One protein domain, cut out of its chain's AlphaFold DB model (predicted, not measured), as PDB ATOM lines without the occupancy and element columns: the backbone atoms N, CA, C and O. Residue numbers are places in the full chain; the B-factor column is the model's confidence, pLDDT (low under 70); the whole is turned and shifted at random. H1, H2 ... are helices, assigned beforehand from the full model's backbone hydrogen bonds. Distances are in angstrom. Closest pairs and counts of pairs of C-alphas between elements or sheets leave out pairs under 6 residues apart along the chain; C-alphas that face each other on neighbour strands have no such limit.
ATOM      1  N   VAL A  25      87.124  57.752  82.234       89.50
ATOM      2  CA  VAL A  25      86.787  58.113  83.615       89.50
ATOM      3  C   VAL A  25      87.934  57.727  84.537       89.50
ATOM      4  O   VAL A  25      88.476  58.598  85.210       89.50
ATOM      5  N   ALA A  26      88.390  56.474  84.475       88.88
ATOM      6  CA  ALA A  26      89.529  56.005  85.264       88.88
ATOM      7  C   ALA A  26      90.809  56.815  84.990       88.88
ATOM      8  O   ALA A  26      91.535  57.163  85.918       88.88
ATOM      9  N   ILE A  27      91.066  57.174  83.727       90.56
ATOM     10  CA  ILE A  27      92.183  58.057  83.359       90.56
ATOM     11  C   ILE A  27      92.034  59.426  84.026       90.56
ATOM     12  O   ILE A  27      92.985  59.932  84.619       90.56
ATOM     13  N   ASN A  28      90.859  60.052  83.919       91.75
ATOM     14  CA  ASN A  28      90.640  61.377  84.488       91.75
ATOM     15  C   ASN A  28      90.740  61.355  86.019       91.75
ATOM     16  O   ASN A  28      91.383  62.240  86.577       91.75
ATOM     17  N   ASP A  29      90.176  60.350  86.681       92.06
ATOM     18  CA  ASP A  29      90.239  60.207  88.137       92.06
ATOM     19  C   ASP A  29      91.674  60.009  88.615       92.06
ATOM     20  O   ASP A  29      92.099  60.659  89.569       92.06
ATOM     21  N   ALA A  30      92.463  59.196  87.911       91.69
ATOM     22  CA  ALA A  30      93.861  58.988  88.250       91.69
ATOM     23  C   ALA A  30      94.713  60.246  88.010       91.69
ATOM     24  O   ALA A  30      95.556  60.587  88.838       91.69
ATOM     25  N   LEU A  31      94.465  60.993  86.927       92.31
ATOM     26  CA  LEU A  31      95.128  62.278  86.665       92.31
ATOM     27  C   LEU A  31      94.766  63.340  87.704       92.31
ATOM     28  O   LEU A  31      95.642  64.060  88.189       92.31
ATOM     29  N   VAL A  32      93.483  63.463  88.041       93.00
ATOM     30  CA  VAL A  32      93.007  64.395  89.070       93.00
ATOM     31  C   VAL A  32      93.590  63.997  90.423       93.00
ATOM     32  O   VAL A  32      94.195  64.834  91.084       93.00
ATOM     33  N   GLY A  33      93.501  62.721  90.800       91.75
ATOM     34  CA  GLY A  33      94.054  62.193  92.044       91.75
ATOM     35  C   GLY A  33      95.556  62.437  92.158       91.75
ATOM     36  O   GLY A  33      96.017  62.996  93.153       91.75
ATOM     37  N   PHE A  34      96.321  62.118  91.115       92.88
ATOM     38  CA  PHE A  34      97.758  62.375  91.080       92.88
ATOM     39  C   PHE A  34      98.078  63.868  91.229       92.88
ATOM     40  O   PHE A  34      98.931  64.243  92.037       92.88
ATOM     41  N   THR A  35      97.394  64.738  90.482       91.94
ATOM     42  CA  THR A  35      97.673  66.184  90.490       91.94
ATOM     43  C   THR A  35      97.280  66.862  91.796       91.94
ATOM     44  O   THR A  35      98.071  67.643  92.320       91.94
ATOM     45  N   VAL A  36      96.110  66.549  92.356       93.44
ATOM     46  CA  VAL A  36      95.636  67.122  93.625       93.44
ATOM     47  C   VAL A  36      96.559  66.718  94.775       93.44
ATOM     48  O   VAL A  36      97.017  67.583  95.522       93.44
ATOM     49  N   ASN A  37      96.918  65.434  94.878       92.69
ATOM     50  CA  ASN A  37      97.825  64.964  95.930       92.69
ATOM     51  C   ASN A  37      99.245  65.523  95.763       92.69
ATOM     52  O   ASN A  37      99.860  65.953  96.740       92.69
ATOM     53  N   SER A  38      99.744  65.617  94.525       91.00
ATOM     54  CA  SER A  38     101.047  66.235  94.241       91.00
ATOM     55  C   SER A  38     101.085  67.717  94.625       91.00
ATOM     56  O   SER A  38     102.073  68.191  95.184       91.00
ATOM     57  N   GLN A  39     100.002  68.462  94.376       89.88
ATOM     58  CA  GLN A  39      99.885  69.870  94.775       89.88
ATOM     59  C   GLN A  39      99.783  70.034  96.296       89.88
ATOM     60  O   GLN A  39     100.371  70.962  96.852       89.88
ATOM     61  N   GLY A  40      99.104  69.103  96.973       89.06
ATOM     62  CA  GLY A  40      99.033  69.020  98.433       89.06
ATOM     63  C   GLY A  40     100.314  68.520  99.112       89.06
ATOM     64  O   GLY A  40     100.372  68.489 100.336       89.06
ATOM     65  N   LYS A  41     101.357  68.151  98.349       90.06
ATOM     66  CA  LYS A  41     102.599  67.519  98.848       90.06
ATOM     67  C   LYS A  41     102.362  66.185  99.575       90.06
ATOM     68  O   LYS A  41     103.207  65.740 100.354       90.06
ATOM     69  N   HIS A  42     101.243  65.534  99.274       93.12
ATOM     70  CA  HIS A  42     100.871  64.194  99.716       93.12
ATOM     71  C   HIS A  42     101.494  63.170  98.756       93.12
ATOM     72  O   HIS A  42     100.840  62.621  97.869       93.12
ATOM     73  N   TRP A  43     102.822  63.015  98.833       91.06
ATOM     74  CA  TRP A  43     103.591  62.202  97.880       91.06
ATOM     75  C   TRP A  43     103.262  60.706  97.924       91.06
ATOM     76  O   TRP A  43     103.139  60.126  96.846       91.06
ATOM     77  N   PRO A  44     103.099  60.067  99.099       92.00
ATOM     78  CA  PRO A  44     102.678  58.667  99.161       92.00
ATOM     79  C   PRO A  44     101.325  58.429  98.474       92.00
ATOM     80  O   PRO A  44     101.162  57.479  97.709       92.00
ATOM     81  N   GLU A  45     100.372  59.333  98.685       92.38
ATOM     82  CA  GLU A  45      99.038  59.283  98.096       92.38
ATOM     83  C   GLU A  45      99.093  59.540  96.589       92.38
ATOM     84  O   GLU A  45      98.441  58.836  95.823       92.38
ATOM     85  N   ALA A  46      99.921  60.483  96.131       92.19
ATOM     86  CA  ALA A  46     100.140  60.719  94.706       92.19
ATOM     87  C   ALA A  46     100.720  59.479  94.004       92.19
ATOM     88  O   ALA A  46     100.243  59.098  92.936       92.19
ATOM     89  N   LEU A  47     101.695  58.805  94.622       92.50
ATOM     90  CA  LEU A  47     102.313  57.589  94.081       92.50
ATOM     91  C   LEU A  47     101.334  56.410  93.983       92.50
ATOM     92  O   LEU A  47     101.525  55.537  93.143       92.50
ATOM     93  N   SER A  48     100.252  56.400  94.770       93.44
ATOM     94  CA  SER A  48      99.219  55.356  94.678       93.44
ATOM     95  C   SER A  48      98.475  55.344  93.333       93.44
ATOM     96  O   SER A  48      97.986  54.294  92.908       93.44
ATOM     97  N   PHE A  49      98.450  56.484  92.634       92.94
ATOM     98  CA  PHE A  49      97.857  56.633  91.302       92.94
ATOM     99  C   PHE A  49      98.820  56.275  90.168       92.94
ATOM    100  O   PHE A  49      98.428  56.345  89.009       92.94
ATOM    101  N   VAL A  50     100.061  55.900  90.474       92.69
ATOM    102  CA  VAL A  50     101.106  55.550  89.504       92.69
ATOM    103  C   VAL A  50     101.311  54.038  89.499       92.69
ATOM    104  O   VAL A  50     101.076  53.362  90.506       92.69
ATOM    105  N   THR A  51     101.711  53.462  88.364       92.81
ATOM    106  CA  THR A  51     102.067  52.038  88.346       92.81
ATOM    107  C   THR A  51     103.225  51.726  89.308       92.81
ATOM    108  O   THR A  51     104.106  52.562  89.477       92.81
ATOM    109  N   PRO A  52     103.257  50.539  89.951       90.62
ATOM    110  CA  PRO A  52     104.304  50.185  90.914       90.62
ATOM    111  C   PRO A  52     105.704  50.262  90.320       90.62
ATOM    112  O   PRO A  52     106.604  50.766  90.978       90.62
ATOM    113  N   ASP A  53     105.844  49.809  89.074       92.00
ATOM    114  CA  ASP A  53     107.113  49.792  88.353       92.00
ATOM    115  C   ASP A  53     107.654  51.224  88.188       92.00
ATOM    116  O   ASP A  53     108.798  51.510  88.527       92.00
ATOM    117  N   GLU A  54     106.806  52.168  87.761       91.62
ATOM    118  CA  GLU A  54     107.195  53.578  87.654       91.62
ATOM    119  C   GLU A  54     107.365  54.249  89.021       91.62
ATOM    120  O   GLU A  54     108.245  55.093  89.185       91.62
ATOM    121  N   ALA A  55     106.528  53.893  89.998       91.31
ATOM    122  CA  ALA A  55     106.593  54.426  91.352       91.31
ATOM    123  C   ALA A  55     107.933  54.077  92.011       91.31
ATOM    124  O   ALA A  55     108.557  54.962  92.588       91.31
ATOM    125  N   GLU A  56     108.409  52.838  91.865       91.19
ATOM    126  CA  GLU A  56     109.709  52.391  92.377       91.19
ATOM    127  C   GLU A  56     110.862  53.206  91.771       91.19
ATOM    128  O   GLU A  56     111.745  53.675  92.490       91.19
ATOM    129  N   GLU A  57     110.814  53.477  90.463       90.62
ATOM    130  CA  GLU A  57     111.847  54.251  89.764       90.62
ATOM    131  C   GLU A  57     111.915  55.723  90.207       90.62
ATOM    132  O   GLU A  57     113.003  56.318  90.247       90.62
ATOM    133  N   ILE A  58     110.770  56.326  90.543       90.94
ATOM    134  CA  ILE A  58     110.674  57.734  90.960       90.94
ATOM    135  C   ILE A  58     110.717  57.924  92.480       90.94
ATOM    136  O   ILE A  58     110.751  59.070  92.935       90.94
ATOM    137  N   THR A  59     110.727  56.848  93.270       92.62
ATOM    138  CA  THR A  59     110.904  56.893  94.730       92.62
ATOM    139  C   THR A  59     112.369  56.902  95.156       92.62
ATOM    140  O   THR A  59     113.249  56.377  94.482       92.62
ATOM    141  N   ASP A  60     112.624  57.553  96.284       90.50
ATOM    142  CA  ASP A  60     113.884  57.587  97.016       90.50
ATOM    143  C   ASP A  60     113.939  56.456  98.063       90.50
ATOM    144  O   ASP A  60     112.925  55.817  98.354       90.50
ATOM    145  N   GLU A  61     115.094  56.248  98.696       85.62
ATOM    146  CA  GLU A  61     115.332  55.212  99.721       85.62
ATOM    147  C   GLU A  61     114.356  55.297 100.911       85.62
ATOM    148  O   GLU A  61     114.064  54.303 101.572       85.62
ATOM    149  N   ASN A  62     113.802  56.489 101.152       84.19
ATOM    150  CA  ASN A  62     112.829  56.767 102.208       84.19
ATOM    151  C   ASN A  62     111.371  56.442 101.817       84.19
ATOM    152  O   ASN A  62     110.452  56.767 102.568       84.19
ATOM    153  N   GLY A  63     111.131  55.875 100.630       81.88
ATOM    154  CA  GLY A  63     109.785  55.577 100.122       81.88
ATOM    155  C   GLY A  63     108.983  56.814  99.705       81.88
ATOM    156  O   GLY A  63     107.772  56.744  99.510       81.88
ATOM    157  N   LEU A  64     109.645  57.964  99.571       88.38
ATOM    158  CA  LEU A  64     109.051  59.208  99.089       88.38
ATOM    159  C   LEU A  64     109.512  59.478  97.658       88.38
ATOM    160  O   LEU A  64     110.624  59.121  97.302       88.38
ATOM    161  N   MET A  65     108.724  60.189  96.853       89.00
ATOM    162  CA  MET A  65     109.144  60.610  95.505       89.00
ATOM    163  C   MET A  65     110.480  61.386  95.555       89.00
ATOM    164  O   MET A  65     110.657  62.190  96.471       89.00
ATOM    165  N   LYS A  66     111.422  61.190  94.623       92.75
ATOM    166  CA  LYS A  66     112.696  61.945  94.586       92.75
ATOM    167  C   LYS A  66     112.439  63.437  94.389       92.75
ATOM    168  O   LYS A  66     111.442  63.833  93.785       92.75
ATOM    169  N   GLU A  67     113.340  64.283  94.881       89.81
ATOM    170  CA  GLU A  67     113.152  65.740  94.878       89.81
ATOM    171  C   GLU A  67     112.963  66.322  93.465       89.81
ATOM    172  O   GLU A  67     112.076  67.148  93.250       89.81
ATOM    173  N   GLU A  68     113.718  65.824  92.487       88.00
ATOM    174  CA  GLU A  68     113.586  66.188  91.069       88.00
ATOM    175  C   GLU A  68     112.180  65.920  90.513       88.00
ATOM    176  O   GLU A  68     111.620  66.737  89.780       88.00
ATOM    177  N   TYR A  69     111.564  64.812  90.920       90.69
ATOM    178  CA  TYR A  69     110.218  64.436  90.508       90.69
ATOM    179  C   TYR A  69     109.144  65.195  91.284       90.69
ATOM    180  O   TYR A  69     108.149  65.600  90.688       90.69
ATOM    181  N   ARG A  70     109.366  65.503  92.569       90.81
ATOM    182  CA  ARG A  70     108.477  66.388  93.347       90.81
ATOM    183  C   ARG A  70     108.391  67.774  92.719       90.81
ATOM    184  O   ARG A  70     107.310  68.348  92.589       90.81
ATOM    185  N   LEU A  71     109.539  68.312  92.313       86.81
ATOM    186  CA  LEU A  71     109.632  69.616  91.671       86.81
ATOM    187  C   LEU A  71     108.907  69.611  90.315       86.81
ATOM    188  O   LEU A  71     108.119  70.521  90.053       86.81
ATOM    189  N   ALA A  72     109.098  68.578  89.489       87.69
ATOM    190  CA  ALA A  72     108.358  68.400  88.236       87.69
ATOM    191  C   ALA A  72     106.843  68.276  88.462       87.69
ATOM    192  O   ALA A  72     106.062  69.002  87.842       87.69
ATOM    193  N   ALA A  73     106.428  67.416  89.394       88.81
ATOM    194  CA  ALA A  73     105.033  67.165  89.747       88.81
ATOM    195  C   ALA A  73     104.330  68.430  90.255       88.81
ATOM    196  O   ALA A  73     103.207  68.719  89.851       88.81
ATOM    197  N   SER A  74     105.012  69.248  91.061       85.44
ATOM    198  CA  SER A  74     104.465  70.521  91.549       85.44
ATOM    199  C   SER A  74     104.215  71.556  90.441       85.44
ATOM    200  O   SER A  74     103.378  72.444  90.593       85.44
ATOM    201  N   ARG A  75     104.931  71.453  89.317       83.94
ATOM    202  CA  ARG A  75     104.821  72.371  88.168       83.94
ATOM    203  C   ARG A  75     103.830  71.885  87.118       83.94
ATOM    204  O   ARG A  75     103.437  72.654  86.237       83.94
ATOM    205  N   LEU A  76     103.445  70.616  87.187       85.69
ATOM    206  CA  LEU A  76     102.554  69.993  86.228       85.69
ATOM    207  C   LEU A  76     101.143  70.572  86.338       85.69
ATOM    208  O   LEU A  76     100.504  70.571  87.388       85.69
ATOM    209  N   ARG A  77     100.642  71.064  85.203       86.12
ATOM    210  CA  ARG A  77      99.264  71.541  85.074       86.12
ATOM    211  C   ARG A  77      98.384  70.413  84.565       86.12
ATOM    212  O   ARG A  77      98.691  69.803  83.541       86.12
ATOM    213  N   ILE A  78      97.237  70.214  85.210       87.19
ATOM    214  CA  ILE A  78      96.262  69.203  84.788       87.19
ATOM    215  C   ILE A  78      95.769  69.420  83.350       87.19
ATOM    216  O   ILE A  78      95.529  68.457  82.630       87.19
ATOM    217  N   SER A  79      95.678  70.671  82.891       86.50
ATOM    218  CA  SER A  79      95.289  70.992  81.513       86.50
ATOM    219  C   SER A  79      96.273  70.449  80.476       86.50
ATOM    220  O   SER A  79      95.842  69.960  79.437       86.50
ATOM    221  N   ALA A  80      97.576  70.493  80.769       84.12
ATOM    222  CA  ALA A  80      98.608  69.928  79.905       84.12
ATOM    223  C   ALA A  80      98.574  68.395  79.932       84.12
ATOM    224  O   ALA A  80      98.705  67.760  78.891       84.12
ATOM    225  N   LEU A  81      98.337  67.807  81.109       85.38
ATOM    226  CA  LEU A  81      98.177  66.362  81.251       85.38
ATOM    227  C   LEU A  81      96.979  65.860  80.436       85.38
ATOM    228  O   LEU A  81      97.136  64.937  79.651       85.38
ATOM    229  N   LYS A  82      95.808  66.503  80.505       87.06
ATOM    230  CA  LYS A  82      94.600  66.069  79.772       87.06
ATOM    231  C   LYS A  82      94.754  65.979  78.247       87.06
ATOM    232  O   LYS A  82      93.954  65.308  77.607       87.06
ATOM    233  N   GLN A  83      95.747  66.647  77.662       85.25
ATOM    234  CA  GLN A  83      96.010  66.618  76.219       85.25
ATOM    235  C   GLN A  83      96.858  65.413  75.776       85.25
ATOM    236  O   GLN A  83      96.995  65.177  74.576       85.25
ATOM    237  N   MET A  84      97.443  64.662  76.712       86.00
ATOM    238  CA  MET A  84      98.318  63.527  76.409       86.00
ATOM    239  C   MET A  84      97.525  62.212  76.302       86.00
ATOM    240  O   MET A  84      96.495  62.052  76.962       86.00
ATOM    241  N   PRO A  85      97.990  61.244  75.486       86.38
ATOM    242  CA  PRO A  85      97.306  59.968  75.281       86.38
ATOM    243  C   PRO A  85      97.570  58.993  76.440       86.38
ATOM    244  O   PRO A  85      98.309  58.018  76.296       86.38
ATOM    245  N   TRP A  86      96.966  59.260  77.597       89.69
ATOM    246  CA  TRP A  86      97.129  58.437  78.793       89.69
ATOM    247  C   TRP A  86      96.569  57.032  78.645       89.69
ATOM    248  O   TRP A  86      95.610  56.770  77.911       89.69
ATOM    249  N   ARG A  87      97.170  56.132  79.415       88.69
ATOM    250  CA  ARG A  87      96.698  54.773  79.636       88.69
ATOM    251  C   ARG A  87      96.682  54.508  81.130       88.69
ATOM    252  O   ARG A  87      97.486  55.073  81.872       88.69
ATOM    253  N   VAL A  88      95.772  53.639  81.542       88.94
ATOM    254  CA  VAL A  88      95.701  53.137  82.910       88.94
ATOM    255  C   VAL A  88      95.912  51.632  82.926       88.94
ATOM    256  O   VAL A  88      95.605  50.940  81.953       88.94
ATOM    257  N   ASP A  89      96.464  51.126  84.022       87.62
ATOM    258  CA  ASP A  89      96.523  49.695  84.282       87.62
ATOM    259  C   ASP A  89      95.135  49.140  84.659       87.62
ATOM    260  O   ASP A  89      94.170  49.881  84.851       87.62
ATOM    261  N   GLY A  90      95.027  47.818  84.815       82.19
ATOM    262  CA  GLY A  90      93.767  47.169  85.207       82.19
ATOM    263  C   GLY A  90      93.255  47.520  86.615       82.19
ATOM    264  O   GLY A  90      92.229  46.984  87.030       82.19
ATOM    265  N   ARG A  91      93.970  48.366  87.368       85.12
ATOM    266  CA  ARG A  91      93.586  48.907  88.679       85.12
ATOM    267  C   ARG A  91      93.310  50.416  88.631       85.12
ATOM    268  O   ARG A  91      93.065  50.999  89.681       85.12
ATOM    269  N   GLY A  92      93.344  51.042  87.452       86.94
ATOM    270  CA  GLY A  92      93.111  52.477  87.288       86.94
ATOM    271  C   GLY A  92      94.326  53.357  87.597       86.94
ATOM    272  O   GLY A  92      94.155  54.543  87.852       86.94
ATOM    273  N   ARG A  93      95.547  52.814  87.598       91.62
ATOM    274  CA  ARG A  93      96.783  53.580  87.846       91.62
ATOM    275  C   ARG A  93      97.394  54.066  86.540       91.62
ATOM    276  O   ARG A  93      97.415  53.325  85.561       91.62
ATOM    277  N   LEU A  94      97.906  55.289  86.533       91.38
ATOM    278  CA  LEU A  94      98.539  55.932  85.387       91.38
ATOM    279  C   LEU A  94      99.795  55.183  84.952       91.38
ATOM    280  O   LEU A  94     100.648  54.867  85.780       91.38
ATOM    281  N   ILE A  95      99.896  54.973  83.640       91.50
ATOM    282  CA  ILE A  95     101.079  54.459  82.952       91.50
ATOM    283  C   ILE A  95     101.718  55.614  82.171       91.50
ATOM    284  O   ILE A  95     101.028  56.281  81.393       91.50
ATOM    285  N   GLY A  96     103.025  55.812  82.321       89.44
ATOM    286  CA  GLY A  96     103.818  56.787  81.564       89.44
ATOM    287  C   GLY A  96     103.998  58.129  82.273       89.44
ATOM    288  O   GLY A  96     104.399  59.111  81.647       89.44
ATOM    289  N   ILE A  97     103.675  58.221  83.568       90.31
ATOM    290  CA  ILE A  97     103.826  59.479  84.311       90.31
ATOM    291  C   ILE A  97     105.301  59.844  84.479       90.31
ATOM    292  O   ILE A  97     105.636  61.029  84.492       90.31
ATOM    293  N   LYS A  98     106.184  58.842  84.564       91.81
ATOM    294  CA  LYS A  98     107.621  59.059  84.711       91.81
ATOM    295  C   LYS A  98     108.190  59.771  83.490       91.81
ATOM    296  O   LYS A  98     108.844  60.795  83.654       91.81
ATOM    297  N   ASP A  99     107.861  59.300  82.290       91.19
ATOM    298  CA  ASP A  99     108.317  59.917  81.040       91.19
ATOM    299  C   ASP A  99     107.880  61.386  80.948       91.19
ATOM    300  O   ASP A  99     108.651  62.262  80.556       91.19
ATOM    301  N   VAL A 100     106.652  61.683  81.385       89.56
ATOM    302  CA  VAL A 100     106.141  63.057  81.425       89.56
ATOM    303  C   VAL A 100     106.893  63.905  82.447       89.56
ATOM    304  O   VAL A 100     107.243  65.048  82.149       89.56
ATOM    305  N   LEU A 101     107.166  63.371  83.636       89.88
ATOM    306  CA  LEU A 101     107.953  64.074  84.645       89.88
ATOM    307  C   LEU A 101     109.396  64.318  84.173       89.88
ATOM    308  O   LEU A 101     109.910  65.423  84.351       89.88
ATOM    309  N   ASP A 102     110.020  63.336  83.523       90.25
ATOM    310  CA  ASP A 102     111.355  63.440  82.928       90.25
ATOM    311  C   ASP A 102     111.395  64.523  81.842       90.25
ATOM    312  O   ASP A 102     112.307  65.352  81.810       90.25
ATOM    313  N   ASP A 103     110.392  64.577  80.969       87.06
ATOM    314  CA  ASP A 103     110.301  65.595  79.922       87.06
ATOM    315  C   ASP A 103     110.049  66.997  80.479       87.06
ATOM    316  O   ASP A 103     110.596  67.980  79.967       87.06
ATOM    317  N   PHE A 104     109.267  67.118  81.553       83.00
ATOM    318  CA  PHE A 104     109.132  68.381  82.274       83.00
ATOM    319  C   PHE A 104     110.452  68.794  82.926       83.00
ATOM    320  O   PHE A 104     110.844  69.955  82.814       83.00
ATOM    321  N   ASN A 105     111.182  67.861  83.531       84.62
ATOM    322  CA  ASN A 105     112.504  68.145  84.075       84.62
ATOM    323  C   ASN A 105     113.465  68.637  82.988       84.62
ATOM    324  O   ASN A 105     114.057  69.700  83.158       84.62
ATOM    325  N   LYS A 106     113.534  67.981  81.825       81.75
ATOM    326  CA  LYS A 106     114.364  68.439  80.691       81.75
ATOM    327  C   LYS A 106     113.999  69.844  80.207       81.75
ATOM    328  O   LYS A 106     114.892  70.624  79.906       81.75
ATOM    329  N   LYS A 107     112.706  70.187  80.143       71.56
ATOM    330  CA  LYS A 107     112.243  71.521  79.709       71.56
ATOM    331  C   LYS A 107     112.597  72.637  80.694       71.56
ATOM    332  O   LYS A 107     112.751  73.779  80.277       71.56
ATOM    333  N   TYR A 108     112.673  72.327  81.988       63.00
ATOM    334  CA  TYR A 108     112.925  73.314  83.045       63.00
ATOM    335  C   TYR A 108     114.360  73.315  83.574       63.00
ATOM    336  O   TYR A 108     114.749  74.262  84.264       63.00
ATOM    337  N   ILE A 109     115.165  72.310  83.230       63.56
ATOM    338  CA  ILE A 109     116.619  72.428  83.233       63.56
ATOM    339  C   ILE A 109     116.950  73.370  82.074       63.56
ATOM    340  O   ILE A 109     117.282  72.948  80.972       63.56
TER     341      ILE A 109
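Overview. This is residues 25 to 109 of the 232 residues of an uncharacterized protein of Fibrobacter intestinalis (UniProt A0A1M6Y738). Six short helices cluster in a rounded body: H2 folds back on the longest, H1, while H4 packs on residues 35 to 39 of H1 and crosses H6 nearly at right angles. The 85 printed residues, class all helix with H1 to H6 in chain order, are compact: radius of gyration of the C-alphas 11.6 A, spans 30 by 26 by 22 A.

Arrangement. Start at the hub, H1, residues 25 to 39; its residues 33 to 38 touch H2, residues 43 to 48, a hairpin with C-alphas 34 and 46 closest, 4.6 A. Its residues 35 to 39 touch H4, residues 67 to 75, closest C-alphas 39 and 74, 5.6 A; its residues 31 to 35 touch H5, residues 78 to 81, closest C-alphas 35 and 78, 6.6 A. In H6, residues 97 to 108, residues 101 to 105 touch H4 about perpendicular, 85 degrees, closest C-alphas 72 and 101, 5.6 A. Its residues 97 to 98 only just touch H3, residues 52 to 58, with 3 pairs of C-alphas within 8 A, closest 54 and 98, 6.2 A. In H1, H2, H3, H4 and H6 every O i to N i+4 pair is within hydrogen-bond range; H5 is too short for one.

Along the chain. Find C-alpha 25 at (86.787, 58.113, 83.615); H1 runs 20.8 A from there. H6 runs 16.6 A to C-alpha 108 at (112.925, 73.314, 83.045).

Size, cuts and confidence. The printed part has no cut; the H5 to H6 link is long, and pLDDT is under 70 at residues 108 to 109.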